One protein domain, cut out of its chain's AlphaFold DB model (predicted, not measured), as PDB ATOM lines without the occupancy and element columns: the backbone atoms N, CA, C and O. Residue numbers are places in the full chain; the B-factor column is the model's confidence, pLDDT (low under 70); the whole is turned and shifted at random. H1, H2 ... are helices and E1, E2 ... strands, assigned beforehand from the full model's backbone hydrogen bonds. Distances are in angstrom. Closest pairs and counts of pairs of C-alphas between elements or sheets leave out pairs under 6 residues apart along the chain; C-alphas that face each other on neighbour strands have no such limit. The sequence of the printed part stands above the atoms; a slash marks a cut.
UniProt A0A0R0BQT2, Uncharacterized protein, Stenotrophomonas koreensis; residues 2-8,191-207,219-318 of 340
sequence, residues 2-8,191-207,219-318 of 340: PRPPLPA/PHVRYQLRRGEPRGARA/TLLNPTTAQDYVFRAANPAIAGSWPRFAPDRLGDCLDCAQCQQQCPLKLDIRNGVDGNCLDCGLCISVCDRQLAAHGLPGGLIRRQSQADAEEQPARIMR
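Overview. This is residues 2 to 8, 191 to 207 and 219 to 318 of the 340 residues of an uncharacterized protein of Stenotrophomonas koreensis (UniProt A0A0R0BQT2). With little regular structure, loops surround a two-strand antiparallel ribbon, E1 and E2; H5 packs on it, H4 packs on H5, and H1 and H2 pair separately. The 124 printed residues, 48 in named elements, mostly helix, run E1, H1, H2, H3, H4, H5, E2, H6. Compact, radius of gyration of the C-alphas 14.4 A, it spans 45 by 31 by 30 A.

Arrangement. E1, residues 192 to 195, is antiparallel to E2, residues 301 to 304; N 194 and O 302, 2.8 A apart, are within hydrogen-bond range. H1, residues 197 to 200, touches H2, residues 223 to 234; closest C-alphas, Arg 198 and Ala 226, 5.3 A. H2 and H3, residues 236 to 239, only just touch, only at the corner, with 3 pairs of C-alphas within 8 A; closest, Arg 232 and Ala 239, 5.1 A. H4, residues 258 to 261, touches H5, residues 282 to 293, at its residues 282 to 287 alone; closest C-alphas, Cys 259 and Cys 283, 4.3 A. H6, residues 306 to 309, touches no helix. Every O i to N i+4 pair in H2 and H5 is within hydrogen-bond range.

Along the chain. E1 begins at C-alpha 192 (176.355, 134.359, 300.342); H6 ends at C-alpha 309 (169.730, 127.464, 305.399). H2 measures 16.4 A, H5 16.9 A.

Size, cuts and confidence. Cuts leave gaps of 15.7 A between C-alphas 8 and 191 and 20.0 A between 207 and 219. Links H3 to H4 and H4 to H5 are long. Residues 2 to 8 have pLDDT under 70.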
ATOM      1  N   PRO A   2     166.009 132.199 315.212       41.31
ATOM      2  CA  PRO A   2     166.697 132.841 314.095       41.31
ATOM      3  C   PRO A   2     166.745 134.354 314.343       41.31
ATOM      4  O   PRO A   2     165.733 134.958 314.699       41.31
ATOM      5  N   ARG A   3     167.927 134.964 314.210       43.09
ATOM      6  CA  ARG A   3     168.091 136.415 314.391       43.09
ATOM      7  C   ARG A   3     167.200 137.161 313.384       43.09
ATOM      8  O   ARG A   3     167.172 136.758 312.216       43.09
ATOM      9  N   PRO A   4     166.492 138.232 313.792       45.59
ATOM     10  CA  PRO A   4     165.750 139.051 312.845       45.59
ATOM     11  C   PRO A   4     166.721 139.608 311.791       45.59
ATOM     12  O   PRO A   4     167.844 139.992 312.137       45.59
ATOM     13  N   PRO A   5     166.343 139.622 310.500       54.03
ATOM     14  CA  PRO A   5     167.204 140.168 309.464       54.03
ATOM     15  C   PRO A   5     167.432 141.658 309.732       54.03
ATOM     16  O   PRO A   5     166.486 142.415 309.938       54.03
ATOM     17  N   LEU A   6     168.699 142.081 309.730       47.94
ATOM     18  CA  LEU A   6     169.037 143.501 309.792       47.94
ATOM     19  C   LEU A   6     168.429 144.229 308.577       47.94
ATOM     20  O   LEU A   6     168.480 143.683 307.470       47.94
ATOM     21  N   PRO A   7     167.914 145.461 308.739       51.09
ATOM     22  CA  PRO A   7     167.407 146.262 307.627       51.09
ATOM     23  C   PRO A   7     168.429 146.366 306.486       51.09
ATOM     24  O   PRO A   7     169.607 146.648 306.724       51.09
ATOM     25  N   ALA A   8     167.992 146.208 305.232       51.25
ATOM     26  CA  ALA A   8     168.868 146.288 304.055       51.25
ATOM     27  C   ALA A   8     169.690 147.593 303.965       51.25
ATOM     28  O   ALA A   8     170.803 147.602 303.435       51.25
ATOM     29  N   PRO A 191     178.885 132.548 304.126       91.19
ATOM     30  CA  PRO A 191     177.657 133.256 303.774       91.19
ATOM     31  C   PRO A 191     177.696 133.839 302.360       91.19
ATOM     32  O   PRO A 191     178.665 134.492 301.978       91.19
ATOM     33  N   HIS A 192     176.586 133.709 301.633       90.75
ATOM     34  CA  HIS A 192     176.355 134.359 300.342       90.75
ATOM     35  C   HIS A 192     174.973 135.024 300.324       90.75
ATOM     36  O   HIS A 192     174.095 134.648 301.097       90.75
ATOM     37  N   VAL A 193     174.737 136.010 299.454       91.69
ATOM     38  CA  VAL A 193     173.370 136.447 299.113       91.69
ATOM     39  C   VAL A 193     172.592 135.257 298.531       91.69
ATOM     40  O   VAL A 193     172.983 134.704 297.504       91.69
ATOM     41  N   ARG A 194     171.471 134.887 299.160       92.25
ATOM     42  CA  ARG A 194     170.590 133.782 298.750       92.25
ATOM     43  C   ARG A 194     169.123 134.196 298.814       92.25
ATOM     44  O   ARG A 194     168.727 135.007 299.652       92.25
ATOM     45  N   TYR A 195     168.318 133.603 297.942       95.06
ATOM     46  CA  TYR A 195     166.860 133.673 297.980       95.06
ATOM     47  C   TYR A 195     166.287 132.566 298.878       95.06
ATOM     48  O   TYR A 195     166.688 131.405 298.781       95.06
ATOM     49  N   GLN A 196     165.343 132.910 299.757       94.00
ATOM     50  CA  GLN A 196     164.657 131.956 300.626       94.00
ATOM     51  C   GLN A 196     163.552 131.211 299.867       94.00
ATOM     52  O   GLN A 196     162.367 131.520 300.006       94.00
ATOM     53  N   LEU A 197     163.939 130.182 299.113       94.31
ATOM     54  CA  LEU A 197     163.027 129.348 298.322       94.31
ATOM     55  C   LEU A 197     161.841 128.790 299.131       94.31
ATOM     56  O   LEU A 197     160.701 128.878 298.686       94.31
ATOM     57  N   ARG A 198     162.073 128.323 300.368       93.81
ATOM     58  CA  ARG A 198     161.022 127.722 301.220       93.81
ATOM     59  C   ARG A 198     159.922 128.711 301.628       93.81
ATOM     60  O   ARG A 198     158.824 128.293 301.986       93.81
ATOM     61  N   ARG A 199     160.239 130.008 301.614       94.69
ATOM     62  CA  ARG A 199     159.336 131.109 301.964       94.69
ATOM     63  C   ARG A 199     158.726 131.763 300.724       94.69
ATOM     64  O   ARG A 199     157.576 132.199 300.751       94.69
ATOM     65  N   GLY A 200     159.527 131.913 299.674       95.50
ATOM     66  CA  GLY A 200     159.164 132.674 298.487       95.50
ATOM     67  C   GLY A 200     158.308 131.912 297.489       95.50
ATOM     68  O   GLY A 200     157.493 132.540 296.818       95.50
ATOM     69  N   GLU A 201     158.453 130.588 297.426       96.06
ATOM     70  CA  GLU A 201     157.750 129.751 296.456       96.06
ATOM     71  C   GLU A 201     156.402 129.202 296.974       96.06
ATOM     72  O   GLU A 201     156.220 129.051 298.187       96.06
ATOM     73  N   PRO A 202     155.452 128.876 296.075       95.75
ATOM     74  CA  PRO A 202     155.452 129.237 294.657       95.75
ATOM     75  C   PRO A 202     155.269 130.747 294.471       95.75
ATOM     76  O   PRO A 202     154.375 131.354 295.068       95.75
ATOM     77  N   ARG A 203     156.132 131.358 293.656       95.06
ATOM     78  CA  ARG A 203     156.072 132.790 293.340       95.06
ATOM     79  C   ARG A 203     154.963 133.111 292.335       95.06
ATOM     80  O   ARG A 203     154.646 132.302 291.462       95.06
ATOM     81  N   GLY A 204     154.389 134.307 292.439       92.31
ATOM     82  CA  GLY A 204     153.396 134.791 291.482       92.31
ATOM     83  C   GLY A 204     152.779 136.129 291.875       92.31
ATOM     84  O   GLY A 204     153.054 136.664 292.950       92.31
ATOM     85  N   ALA A 205     151.924 136.657 290.998       89.06
ATOM     86  CA  ALA A 205     151.207 137.906 291.235       89.06
ATOM     87  C   ALA A 205     150.302 137.794 292.471       89.06
ATOM     88  O   ALA A 205     149.512 136.858 292.595       89.06
ATOM     89  N   ARG A 206     150.411 138.763 293.383       88.88
ATOM     90  CA  ARG A 206     149.670 138.787 294.651       88.88
ATOM     91  C   ARG A 206     148.612 139.881 294.640       88.88
ATOM     92  O   ARG A 206     148.856 140.975 294.141       88.88
ATOM     93  N   ALA A 207     147.458 139.590 295.236       83.69
ATOM     94  CA  ALA A 207     146.435 140.598 295.481       83.69
ATOM     95  C   ALA A 207     146.926 141.626 296.523       83.69
ATOM     96  O   ALA A 207     147.624 141.238 297.471       83.69
ATOM     97  N   THR A 219     153.211 127.049 307.005       88.56
ATOM     98  CA  THR A 219     154.595 126.667 307.269       88.56
ATOM     99  C   THR A 219     155.468 126.894 306.036       88.56
ATOM    100  O   THR A 219     154.983 127.029 304.909       88.56
ATOM    101  N   LEU A 220     156.780 126.960 306.264       91.88
ATOM    102  CA  LEU A 220     157.762 126.948 305.186       91.88
ATOM    103  C   LEU A 220     157.607 125.668 304.365       91.88
ATOM    104  O   LEU A 220     157.429 124.586 304.929       91.88
ATOM    105  N   LEU A 221     157.733 125.782 303.044       93.50
ATOM    106  CA  LEU A 221     157.768 124.608 302.182       93.50
ATOM    107  C   LEU A 221     158.917 123.679 302.595       93.50
ATOM    108  O   LEU A 221     159.971 124.123 303.073       93.50
ATOM    109  N   ASN A 222     158.724 122.379 302.374       93.06
ATOM    110  CA  ASN A 222     159.840 121.447 302.449       93.06
ATOM    111  C   ASN A 222     160.883 121.811 301.360       93.06
ATOM    112  O   ASN A 222     160.519 122.398 300.331       93.06
ATOM    113  N   PRO A 223     162.178 121.513 301.576       90.31
ATOM    114  CA  PRO A 223     163.234 121.900 300.642       90.31
ATOM    115  C   PRO A 223     163.021 121.375 299.216       90.31
ATOM    116  O   PRO A 223     163.198 122.134 298.267       90.31
ATOM    117  N   THR A 224     162.580 120.124 299.069       94.12
ATOM    118  CA  THR A 224     162.396 119.455 297.773       94.12
ATOM    119  C   THR A 224     161.317 120.123 296.923       94.12
ATOM    120  O   THR A 224     161.559 120.478 295.777       94.12
ATOM    121  N   THR A 225     160.136 120.370 297.488       94.62
ATOM    122  CA  THR A 225     159.025 121.044 296.805       94.62
ATOM    123  C   THR A 225     159.382 122.482 296.445       94.62
ATOM    124  O   THR A 225     159.034 122.964 295.372       94.62
ATOM    125  N   ALA A 226     160.090 123.190 297.324       94.25
ATOM    126  CA  ALA A 226     160.523 124.544 297.017       94.25
ATOM    127  C   ALA A 226     161.582 124.578 295.899       94.25
ATOM    128  O   ALA A 226     161.537 125.468 295.053       94.25
ATOM    129  N   GLN A 227     162.496 123.604 295.858       93.50
ATOM    130  CA  GLN A 227     163.433 123.433 294.744       93.50
ATOM    131  C   GLN A 227     162.719 123.058 293.442       93.50
ATOM    132  O   GLN A 227     163.074 123.607 292.404       93.50
ATOM    133  N   ASP A 228     161.689 122.208 293.489       95.31
ATOM    134  CA  ASP A 228     160.863 121.874 292.321       95.31
ATOM    135  C   ASP A 228     160.207 123.126 291.721       95.31
ATOM    136  O   ASP A 228     160.336 123.386 290.526       95.31
ATOM    137  N   TYR A 229     159.600 123.986 292.548       95.94
ATOM    138  CA  TYR A 229     159.058 125.262 292.069       95.94
ATOM    139  C   TYR A 229     160.123 126.144 291.413       95.94
ATOM    140  O   TYR A 229     159.896 126.687 290.331       95.94
ATOM    141  N   VAL A 230     161.305 126.264 292.023       95.25
ATOM    142  CA  VAL A 230     162.413 127.018 291.422       95.25
ATOM    143  C   VAL A 230     162.828 126.412 290.079       95.25
ATOM    144  O   VAL A 230     162.961 127.150 289.102       95.25
ATOM    145  N   PHE A 231     162.986 125.089 290.011       95.19
ATOM    146  CA  PHE A 231     163.362 124.368 288.798       95.19
ATOM    147  C   PHE A 231     162.353 124.604 287.673       95.19
ATOM    148  O   PHE A 231     162.745 124.971 286.565       95.19
ATOM    149  N   ARG A 232     161.057 124.464 287.961       94.62
ATOM    150  CA  ARG A 232     159.987 124.649 286.975       94.62
ATOM    151  C   ARG A 232     159.910 126.092 286.473       94.62
ATOM    152  O   ARG A 232     159.726 126.304 285.280       94.62
ATOM    153  N   ALA A 233     160.122 127.078 287.348       92.81
ATOM    154  CA  ALA A 233     160.172 128.489 286.958       92.81
ATOM    155  C   ALA A 233     161.392 128.817 286.084       92.81
ATOM    156  O   ALA A 233     161.301 129.651 285.187       92.81
ATOM    157  N   ALA A 234     162.533 128.176 286.345       93.06
ATOM    158  CA  ALA A 234     163.763 128.394 285.591       93.06
ATOM    159  C   ALA A 234     163.780 127.669 284.231       93.06
ATOM    160  O   ALA A 234     164.513 128.088 283.339       93.06
ATOM    161  N   ASN A 235     162.980 126.608 284.057       94.25
ATOM    162  CA  ASN A 235     163.034 125.717 282.892       94.25
ATOM    163  C   ASN A 235     161.670 125.567 282.189       94.25
ATOM    164  O   ASN A 235     161.156 124.448 282.087       94.25
ATOM    165  N   PRO A 236     161.078 126.649 281.648       93.19
ATOM    166  CA  PRO A 236     159.755 126.590 281.019       93.19
ATOM    167  C   PRO A 236     159.707 125.668 279.790       93.19
ATOM    168  O   PRO A 236     158.660 125.102 279.488       93.19
ATOM    169  N   ALA A 237     160.838 125.469 279.105       94.38
ATOM    170  CA  ALA A 237     160.933 124.560 277.962       94.38
ATOM    171  C   ALA A 237     160.672 123.088 278.336       94.38
ATOM    172  O   ALA A 237     160.176 122.332 277.509       94.38
ATOM    173  N   ILE A 238     160.995 122.691 279.572       95.31
ATOM    174  CA  ILE A 238     160.850 121.309 280.057       95.31
ATOM    175  C   ILE A 238     159.622 121.186 280.967       95.31
ATOM    176  O   ILE A 238     158.876 120.217 280.886       95.31
ATOM    177  N   ALA A 239     159.393 122.175 281.834       93.56
ATOM    178  CA  ALA A 239     158.336 122.144 282.844       93.56
ATOM    179  C   ALA A 239     156.974 122.674 282.358       93.56
ATOM    180  O   ALA A 239     155.991 122.597 283.104       93.56
ATOM    181  N   GLY A 240     156.922 123.225 281.143       93.00
ATOM    182  CA  GLY A 240     155.764 123.931 280.608       93.00
ATOM    183  C   GLY A 240     155.624 125.355 281.150       93.00
ATOM    184  O   GLY A 240     156.486 125.884 281.856       93.00
ATOM    185  N   SER A 241     154.510 126.003 280.808       89.94
ATOM    186  CA  SER A 241     154.204 127.358 281.273       89.94
ATOM    187  C   SER A 241     154.053 127.410 282.793       89.94
ATOM    188  O   SER A 241     153.397 126.546 283.382       89.94
ATOM    189  N   TRP A 242     154.581 128.468 283.415       91.12
ATOM    190  CA  TRP A 242     154.429 128.698 284.851       91.12
ATOM    191  C   TRP A 242     152.940 128.804 285.234       91.12
ATOM    192  O   TRP A 242     152.240 129.674 284.704       91.12
ATOM    193  N   PRO A 243     152.421 127.924 286.114       89.69
ATOM    194  CA  PRO A 243     151.001 127.903 286.434       89.69
ATOM    195  C   PRO A 243     150.606 129.101 287.302       89.69
ATOM    196  O   PRO A 243     151.398 129.630 288.084       89.69
ATOM    197  N   ARG A 244     149.340 129.515 287.204       90.94
ATOM    198  CA  ARG A 244     148.762 130.486 288.140       90.94
ATOM    199  C   ARG A 244     148.321 129.759 289.402       90.94
ATOM    200  O   ARG A 244     147.541 128.814 289.337       90.94
ATOM    201  N   PHE A 245     148.807 130.222 290.545       91.75
ATOM    202  CA  PHE A 245     148.444 129.677 291.846       91.75
ATOM    203  C   PHE A 245     147.322 130.496 292.473       91.75
ATOM    204  O   PHE A 245     147.277 131.720 292.328       91.75
ATOM    205  N   ALA A 246     146.439 129.823 293.209       90.88
ATOM    206  CA  ALA A 246     145.451 130.504 294.032       90.88
ATOM    207  C   ALA A 246     146.148 131.366 295.112       90.88
ATOM    208  O   ALA A 246     147.236 130.997 295.578       90.88
ATOM    209  N   PRO A 247     145.571 132.514 295.523       88.88
ATOM    210  CA  PRO A 247     146.226 133.445 296.446       88.88
ATOM    211  C   PRO A 247     146.689 132.818 297.770       88.88
ATOM    212  O   PRO A 247     147.750 133.170 298.289       88.88
ATOM    213  N   ASP A 248     145.937 131.856 298.302       87.75
ATOM    214  CA  ASP A 248     146.266 131.086 299.507       87.75
ATOM    215  C   ASP A 248     147.529 130.221 299.330       87.75
ATOM    216  O   ASP A 248     148.282 130.011 300.286       87.75
ATOM    217  N   ARG A 249     147.822 129.781 298.098       90.44
ATOM    218  CA  ARG A 249     148.961 128.916 297.753       90.44
ATOM    219  C   ARG A 249     150.251 129.663 297.434       90.44
ATOM    220  O   ARG A 249     151.315 129.062 297.571       90.44
ATOM    221  N   LEU A 250     150.201 130.963 297.155       94.31
ATOM    222  CA  LEU A 250     151.390 131.777 296.864       94.31
ATOM    223  C   LEU A 250     152.351 131.904 298.054       94.31
ATOM    224  O   LEU A 250     151.916 132.119 299.189       94.31
ATOM    225  N   GLY A 251     153.655 131.829 297.786       95.19
ATOM    226  CA  GLY A 251     154.718 132.232 298.708       95.19
ATOM    227  C   GLY A 251     154.897 133.754 298.752       95.19
ATOM    228  O   GLY A 251     154.145 134.505 298.130       95.19
ATOM    229  N   ASP A 252     155.878 134.241 299.512       95.62
ATOM    230  CA  ASP A 252     156.078 135.685 299.728       95.62
ATOM    231  C   ASP A 252     156.763 136.411 298.554       95.62
ATOM    232  O   ASP A 252     156.842 137.640 298.559       95.62
ATOM    233  N   CYS A 253     157.255 135.697 297.537       95.62
ATOM    234  CA  CYS A 253     157.828 136.333 296.354       95.62
ATOM    235  C   CYS A 253     156.734 136.926 295.462       95.62
ATOM    236  O   CYS A 253     155.845 136.217 294.997       95.62
ATOM    237  N   LEU A 254     156.858 138.224 295.169       94.44
ATOM    238  CA  LEU A 254     155.927 138.975 294.317       94.44
ATOM    239  C   LEU A 254     156.076 138.679 292.814       94.44
ATOM    240  O   LEU A 254     155.346 139.241 292.009       94.44
ATOM    241  N   ASP A 255     157.095 137.902 292.434       94.69
ATOM    242  CA  ASP A 255     157.470 137.617 291.041       94.69
ATOM    243  C   ASP A 255     157.670 138.864 290.144       94.69
ATOM    244  O   ASP A 255     157.510 138.830 288.931       94.69
ATOM    245  N   CYS A 256     158.081 139.994 290.732       94.44
ATOM    246  CA  CYS A 256     158.208 141.281 290.031       94.44
ATOM    247  C   CYS A 256     159.527 141.476 289.251       94.44
ATOM    248  O   CYS A 256     159.747 142.536 288.668       94.44
ATOM    249  N   ALA A 257     160.446 140.506 289.310       94.81
ATOM    250  CA  ALA A 257     161.784 140.522 288.693       94.81
ATOM    251  C   ALA A 257     162.706 141.718 289.045       94.81
ATOM    252  O   ALA A 257     163.815 141.824 288.517       94.81
ATOM    253  N   GLN A 258     162.331 142.584 289.991       94.94
ATOM    254  CA  GLN A 258     163.112 143.773 290.369       94.94
ATOM    255  C   GLN A 258     164.528 143.431 290.866       94.94
ATOM    256  O   GLN A 258     165.496 144.136 290.572       94.94
ATOM    257  N   CYS A 259     164.682 142.303 291.570       94.38
ATOM    258  CA  CYS A 259     165.986 141.808 292.013       94.38
ATOM    259  C   CYS A 259     166.923 141.444 290.849       94.38
ATOM    260  O   CYS A 259     168.127 141.674 290.954       94.38
ATOM    261  N   GLN A 260     166.379 140.918 289.747       95.38
ATOM    262  CA  GLN A 260     167.129 140.579 288.536       95.38
ATOM    263  C   GLN A 260     167.441 141.836 287.715       95.38
ATOM    264  O   GLN A 260     168.566 142.012 287.252       95.38
ATOM    265  N   GLN A 261     166.473 142.748 287.578       93.62
ATOM    266  CA  GLN A 261     166.636 143.989 286.812       93.62
ATOM    267  C   GLN A 261     167.778 144.857 287.360       93.62
ATOM    268  O   GLN A 261     168.600 145.358 286.583       93.62
ATOM    269  N   GLN A 262     167.872 144.958 288.691       89.50
ATOM    270  CA  GLN A 262     168.908 145.718 289.395       89.50
ATOM    271  C   GLN A 262     170.274 145.002 289.446       89.50
ATOM    272  O   GLN A 262     171.285 145.628 289.771       89.50
ATOM    273  N   CYS A 263     170.333 143.700 289.144       89.50
ATOM    274  CA  CYS A 263     171.576 142.935 289.166       89.50
ATOM    275  C   CYS A 263     172.531 143.417 288.055       89.50
ATOM    276  O   CYS A 263     172.174 143.332 286.876       89.50
ATOM    277  N   PRO A 264     173.766 143.858 288.379       83.75
ATOM    278  CA  PRO A 264     174.741 144.279 287.367       83.75
ATOM    279  C   PRO A 264     175.111 143.164 286.383       83.75
ATOM    280  O   PRO A 264     175.432 143.442 285.236       83.75
ATOM    281  N   LEU A 265     175.041 141.913 286.842       87.75
ATOM    282  CA  LEU A 265     175.342 140.716 286.057       87.75
ATOM    283  C   LEU A 265     174.085 140.046 285.481       87.75
ATOM    284  O   LEU A 265     174.182 138.965 284.920       87.75
ATOM    285  N   LYS A 266     172.900 140.653 285.657       90.19
ATOM    286  CA  LYS A 266     171.606 140.136 285.168       90.19
ATOM    287  C   LYS A 266     171.247 138.716 285.635       90.19
ATOM    288  O   LYS A 266     170.397 138.060 285.042       90.19
ATOM    289  N   LEU A 267     171.832 138.288 286.753       92.44
ATOM    290  CA  LEU A 267     171.528 137.019 287.414       92.44
ATOM    291  C   LEU A 267     170.118 137.034 288.011       92.44
ATOM    292  O   LEU A 267     169.741 138.000 288.686       92.44
ATOM    293  N   ASP A 268     169.382 135.938 287.839       94.75
ATOM    294  CA  ASP A 268     168.171 135.675 288.610       94.75
ATOM    295  C   ASP A 268     168.515 134.878 289.877       94.75
ATOM    296  O   ASP A 268     168.595 133.652 289.870       94.75
ATOM    297  N   ILE A 269     168.700 135.592 290.990       93.88
ATOM    298  CA  ILE A 269     169.048 135.014 292.300       93.88
ATOM    299  C   ILE A 269     167.996 134.034 292.842       93.88
ATOM    300  O   ILE A 269     168.267 133.284 293.780       93.88
ATOM    301  N   ARG A 270     166.781 134.048 292.279       94.75
ATOM    302  CA  ARG A 270     165.705 133.127 292.661       94.75
ATOM    303  C   ARG A 270     165.983 131.705 292.175       94.75
ATOM    304  O   ARG A 270     165.473 130.766 292.771       94.75
ATOM    305  N   ASN A 271     166.830 131.554 291.154       92.69
ATOM    306  CA  ASN A 271     167.178 130.268 290.548       92.69
ATOM    307  C   ASN A 271     168.327 129.543 291.268       92.69
ATOM    308  O   ASN A 271     168.731 128.464 290.849       92.69
ATOM    309  N   GLY A 272     168.845 130.114 292.359       88.19
ATOM    310  CA  GLY A 272     169.928 129.533 293.148       88.19
ATOM    311  C   GLY A 272     171.133 130.458 293.270       88.19
ATOM    312  O   GLY A 272     171.112 131.621 292.862       88.19
ATOM    313  N   VAL A 273     172.191 129.940 293.893       85.75
ATOM    314  CA  VAL A 273     173.454 130.667 294.048       85.75
ATOM    315  C   VAL A 273     174.287 130.473 292.789       85.75
ATOM    316  O   VAL A 273     174.679 129.355 292.476       85.75
ATOM    317  N   ASP A 274     174.575 131.569 292.095       88.00
ATOM    318  CA  ASP A 274     175.445 131.582 290.921       88.00
ATOM    319  C   ASP A 274     176.883 131.948 291.321       88.00
ATOM    320  O   ASP A 274     177.100 132.891 292.094       88.00
ATOM    321  N   GLY A 275     177.873 131.236 290.771       84.94
ATOM    322  CA  GLY A 275     179.298 131.480 291.023       84.94
ATOM    323  C   GLY A 275     179.788 132.861 290.572       84.94
ATOM    324  O   GLY A 275     180.812 133.343 291.048       84.94
ATOM    325  N   ASN A 276     179.046 133.547 289.705       87.56
ATOM    326  CA  ASN A 276     179.347 134.905 289.268       87.56
ATOM    327  C   ASN A 276     178.762 135.974 290.196       87.56
ATOM    328  O   ASN A 276     179.138 137.139 290.085       87.56
ATOM    329  N   CYS A 277     177.870 135.626 291.131       89.06
ATOM    330  CA  CYS A 277     177.248 136.600 292.028       89.06
ATOM    331  C   CYS A 277     178.308 137.447 292.754       89.06
ATOM    332  O   CYS A 277     179.213 136.918 293.389       89.06
ATOM    333  N   LEU A 278     178.198 138.779 292.690       87.06
ATOM    334  CA  LEU A 278     179.148 139.692 293.350       87.06
ATOM    335  C   LEU A 278     178.884 139.873 294.848       87.06
ATOM    336  O   LEU A 278     179.633 140.585 295.508       87.06
ATOM    337  N   ASP A 279     177.790 139.305 295.367       88.31
ATOM    338  CA  ASP A 279     177.365 139.454 296.769       88.31
ATOM    339  C   ASP A 279     177.197 140.937 297.185       88.31
ATOM    340  O   ASP A 279     177.368 141.323 298.336       88.31
ATOM    341  N   CYS A 280     176.853 141.805 296.224       86.44
ATOM    342  CA  CYS A 280     176.788 143.260 296.415       86.44
ATOM    343  C   CYS A 280     175.516 143.759 297.127       86.44
ATOM    344  O   CYS A 280     175.335 144.968 297.296       86.44
ATOM    345  N   GLY A 281     174.583 142.866 297.472       87.88
ATOM    346  CA  GLY A 281     173.374 143.180 298.243       87.88
ATOM    347  C   GLY A 281     172.323 144.066 297.555       87.88
ATOM    348  O   GLY A 281     171.302 144.375 298.167       87.88
ATOM    349  N   LEU A 282     172.506 144.470 296.291       87.12
ATOM    350  CA  LEU A 282     171.533 145.328 295.594       87.12
ATOM    351  C   LEU A 282     170.145 144.673 295.501       87.12
ATOM    352  O   LEU A 282     169.136 145.328 295.776       87.12
ATOM    353  N   CYS A 283     170.109 143.374 295.189       92.31
ATOM    354  CA  CYS A 283     168.886 142.578 295.127       92.31
ATOM    355  C   CYS A 283     168.170 142.467 296.485       92.31
ATOM    356  O   CYS A 283     166.945 142.492 296.503       92.31
ATOM    357  N   ILE A 284     168.907 142.423 297.605       92.06
ATOM    358  CA  ILE A 284     168.334 142.465 298.963       92.06
ATOM    359  C   ILE A 284     167.581 143.783 299.144       92.06
ATOM    360  O   ILE A 284     166.392 143.789 299.440       92.06
ATOM    361  N   SER A 285     168.254 144.908 298.877       88.31
ATOM    362  CA  SER A 285     167.681 146.234 299.119       88.31
ATOM    363  C   SER A 285     166.418 146.510 298.303       88.31
ATOM    364  O   SER A 285     165.471 147.098 298.821       88.31
ATOM    365  N   VAL A 286     166.389 146.098 297.030       91.69
ATOM    366  CA  VAL A 286     165.215 146.307 296.176       91.69
ATOM    367  C   VAL A 286     164.092 145.346 296.548       91.69
ATOM    368  O   VAL A 286     162.940 145.760 296.568       91.69
ATOM    369  N   CYS A 287     164.413 144.101 296.908       94.25
ATOM    370  CA  CYS A 287     163.419 143.126 297.339       94.25
ATOM    371  C   CYS A 287     162.743 143.561 298.639       94.25
ATOM    372  O   CYS A 287     161.520 143.582 298.693       94.25
ATOM    373  N   ASP A 288     163.509 144.008 299.634       93.62
ATOM    374  CA  ASP A 288     162.950 144.477 300.903       93.62
ATOM    375  C   ASP A 288     162.054 145.706 300.722       93.62
ATOM    376  O   ASP A 288     160.992 145.772 301.332       93.62
ATOM    377  N   ARG A 289     162.416 146.647 299.834       92.56
ATOM    378  CA  ARG A 289     161.533 147.778 299.494       92.56
ATOM    379  C   ARG A 289     160.227 147.317 298.848       92.56
ATOM    380  O   ARG A 289     159.171 147.835 299.190       92.56
ATOM    381  N   GLN A 290     160.295 146.347 297.937       93.44
ATOM    382  CA  GLN A 290     159.109 145.793 297.278       93.44
ATOM    383  C   GLN A 290     158.202 145.054 298.269       93.44
ATOM    384  O   GLN A 290     156.987 145.236 298.238       93.44
ATOM    385  N   LEU A 291     158.782 144.271 299.180       93.00
ATOM    386  CA  LEU A 291     158.044 143.580 300.237       93.00
ATOM    387  C   LEU A 291     157.400 144.570 301.207       93.00
ATOM    388  O   LEU A 291     156.207 144.452 301.475       93.00
ATOM    389  N   ALA A 292     158.145 145.582 301.656       92.12
ATOM    390  CA  ALA A 292     157.629 146.626 302.535       92.12
ATOM    391  C   ALA A 292     156.451 147.382 301.898       92.12
ATOM    392  O   ALA A 292     155.435 147.586 302.557       92.12
ATOM    393  N   ALA A 293     156.538 147.714 300.604       91.56
ATOM    394  CA  ALA A 293     155.444 148.345 299.860       91.56
ATOM    395  C   ALA A 293     154.170 147.478 299.783       91.56
ATOM    396  O   ALA A 293     153.084 148.006 299.576       91.56
ATOM    397  N   HIS A 294     154.294 146.160 299.978       91.25
ATOM    398  CA  HIS A 294     153.181 145.208 300.013       91.25
ATOM    399  C   HIS A 294     152.836 144.737 301.437       91.25
ATOM    400  O   HIS A 294     152.101 143.764 301.596       91.25
ATOM    401  N   GLY A 295     153.377 145.383 302.479       90.31
ATOM    402  CA  GLY A 295     153.133 145.006 303.877       90.31
ATOM    403  C   GLY A 295     153.712 143.640 304.270       90.31
ATOM    404  O   GLY A 295     153.247 143.019 305.223       90.31
ATOM    405  N   LEU A 296     154.706 143.140 303.530       91.12
ATOM    406  CA  LEU A 296     155.352 141.853 303.778       91.12
ATOM    407  C   LEU A 296     156.665 142.030 304.552       91.12
ATOM    408  O   LEU A 296     157.397 142.995 304.315       91.12
ATOM    409  N   PRO A 297     157.027 141.077 305.433       90.25
ATOM    410  CA  PRO A 297     158.301 141.140 306.135       90.25
ATOM    411  C   PRO A 297     159.473 141.004 305.153       90.25
ATOM    412  O   PRO A 297     159.416 140.220 304.202       90.25
ATOM    413  N   GLY A 298     160.556 141.744 305.390       91.31
ATOM    414  CA  GLY A 298     161.772 141.688 304.572       91.31
ATOM    415  C   GLY A 298     162.544 140.367 304.691       91.31
ATOM    416  O   GLY A 298     162.077 139.378 305.264       91.31
ATOM    417  N   GLY A 299     163.751 140.330 304.131       91.62
ATOM    418  CA  GLY A 299     164.688 139.213 304.256       91.62
ATOM    419  C   GLY A 299     164.383 138.012 303.361       91.62
ATOM    420  O   GLY A 299     164.935 136.936 303.593       91.62
ATOM    421  N   LEU A 300     163.522 138.160 302.347       94.12
ATOM    422  CA  LEU A 300     163.260 137.097 301.368       94.12
ATOM    423  C   LEU A 300     164.508 136.778 300.537       94.12
ATOM    424  O   LEU A 300     164.757 135.623 300.207       94.12
ATOM    425  N   ILE A 301     165.312 137.798 300.246       94.25
ATOM    426  CA  ILE A 301     166.699 137.641 299.819       94.25
ATOM    427  C   ILE A 301     167.556 138.136 300.979       94.25
ATOM    428  O   ILE A 301     167.350 139.244 301.469       94.25
ATOM    429  N   ARG A 302     168.503 137.322 301.442       91.50
ATOM    430  CA  ARG A 302     169.377 137.671 302.570       91.50
ATOM    431  C   ARG A 302     170.746 137.030 302.426       91.50
ATOM    432  O   ARG A 302     170.916 136.092 301.653       91.50
ATOM    433  N   ARG A 303     171.722 137.512 303.197       90.44
ATOM    434  CA  ARG A 303     172.995 136.800 303.341       90.44
ATOM    435  C   ARG A 303     172.814 135.629 304.289       90.44
ATOM    436  O   ARG A 303     172.390 135.823 305.424       90.44
ATOM    437  N   GLN A 304     173.115 134.436 303.805       90.25
ATOM    438  CA  GLN A 304     173.009 133.205 304.569       90.25
ATOM    439  C   GLN A 304     174.007 132.185 304.020       90.25
ATOM    440  O   GLN A 304     174.248 132.152 302.813       90.25
ATOM    441  N   SER A 305     174.595 131.361 304.884       91.38
ATOM    442  CA  SER A 305     175.363 130.199 304.431       91.38
ATOM    443  C   SER A 305     174.419 129.064 304.023       91.38
ATOM    444  O   SER A 305     173.219 129.094 304.319       91.38
ATOM    445  N   GLN A 306     174.925 128.070 303.298       90.12
ATOM    446  CA  GLN A 306     174.123 126.892 302.973       90.12
ATOM    447  C   GLN A 306     173.805 126.088 304.234       90.12
ATOM    448  O   GLN A 306     172.644 125.764 304.457       90.12
ATOM    449  N   ALA A 307     174.807 125.878 305.086       90.00
ATOM    450  CA  ALA A 307     174.662 125.212 306.372       90.00
ATOM    451  C   ALA A 307     173.546 125.846 307.221       90.00
ATOM    452  O   ALA A 307     172.667 125.141 307.695       90.00
ATOM    453  N   ASP A 308     173.507 127.178 307.336       87.75
ATOM    454  CA  ASP A 308     172.457 127.870 308.099       87.75
ATOM    455  C   ASP A 308     171.069 127.762 307.434       87.75
ATOM    456  O   ASP A 308     170.042 127.721 308.108       87.75
ATOM    457  N   ALA A 309     170.999 127.688 306.101       84.06
ATOM    458  CA  ALA A 309     169.730 127.464 305.399       84.06
ATOM    459  C   ALA A 309     169.192 126.035 305.563       84.06
ATOM    460  O   ALA A 309     167.982 125.826 305.473       84.06
ATOM    461  N   GLU A 310     170.088 125.083 305.802       85.38
ATOM    462  CA  GLU A 310     169.801 123.688 306.137       85.38
ATOM    463  C   GLU A 310     169.738 123.460 307.657       85.38
ATOM    464  O   GLU A 310     169.731 122.320 308.105       85.38
ATOM    465  N   GLU A 311     169.685 124.540 308.449       84.88
ATOM    466  CA  GLU A 311     169.553 124.505 309.914       84.88
ATOM    467  C   GLU A 311     170.714 123.763 310.619       84.88
ATOM    468  O   GLU A 311     170.593 123.304 311.754       84.88
ATOM    469  N   GLN A 312     171.878 123.685 309.970       87.50
ATOM    470  CA  GLN A 312     173.105 123.129 310.535       87.50
ATOM    471  C   GLN A 312     173.812 124.148 311.451       87.50
ATOM    472  O   GLN A 312     173.770 125.357 311.197       87.50
ATOM    473  N   PRO A 313     174.541 123.694 312.492       86.44
ATOM    474  CA  PRO A 313     175.262 124.592 313.387       86.44
ATOM    475  C   PRO A 313     176.360 125.372 312.652       86.44
ATOM    476  O   PRO A 313     177.115 124.831 311.838       86.44
ATOM    477  N   ALA A 314     176.485 126.659 312.982       84.94
ATOM    478  CA  ALA A 314     177.532 127.512 312.436       84.94
ATOM    479  C   ALA A 314     178.924 127.034 312.889       84.94
ATOM    480  O   ALA A 314     179.165 126.822 314.077       84.94
ATOM    481  N   ARG A 315     179.862 126.909 311.940       87.62
ATOM    482  CA  ARG A 315     181.260 126.533 312.198       87.62
ATOM    483  C   ARG A 315     182.198 127.598 311.649       87.62
ATOM    484  O   ARG A 315     182.388 127.708 310.442       87.62
ATOM    485  N   ILE A 316     182.779 128.387 312.548       87.06
ATOM    486  CA  ILE A 316     183.716 129.471 312.204       87.06
ATOM    487  C   ILE A 316     185.145 128.918 312.101       87.06
ATOM    488  O   ILE A 316     185.830 129.119 311.091       87.06
ATOM    489  N   MET A 317     185.569 128.165 313.121       91.69
ATOM    490  CA  MET A 317     186.849 127.455 313.150       91.69
ATOM    491  C   MET A 317     186.764 126.211 312.264       91.69
ATOM    492  O   MET A 317     186.216 125.181 312.645       91.69
ATOM    493  N   ARG A 318     187.278 126.339 311.044       92.12
ATOM    494  CA  ARG A 318     187.392 125.274 310.040       92.12
ATOM    495  C   ARG A 318     188.878 125.078 309.732       92.12
ATOM    496  O   ARG A 318     189.620 126.052 309.879       92.12
TER     497      ARG A 318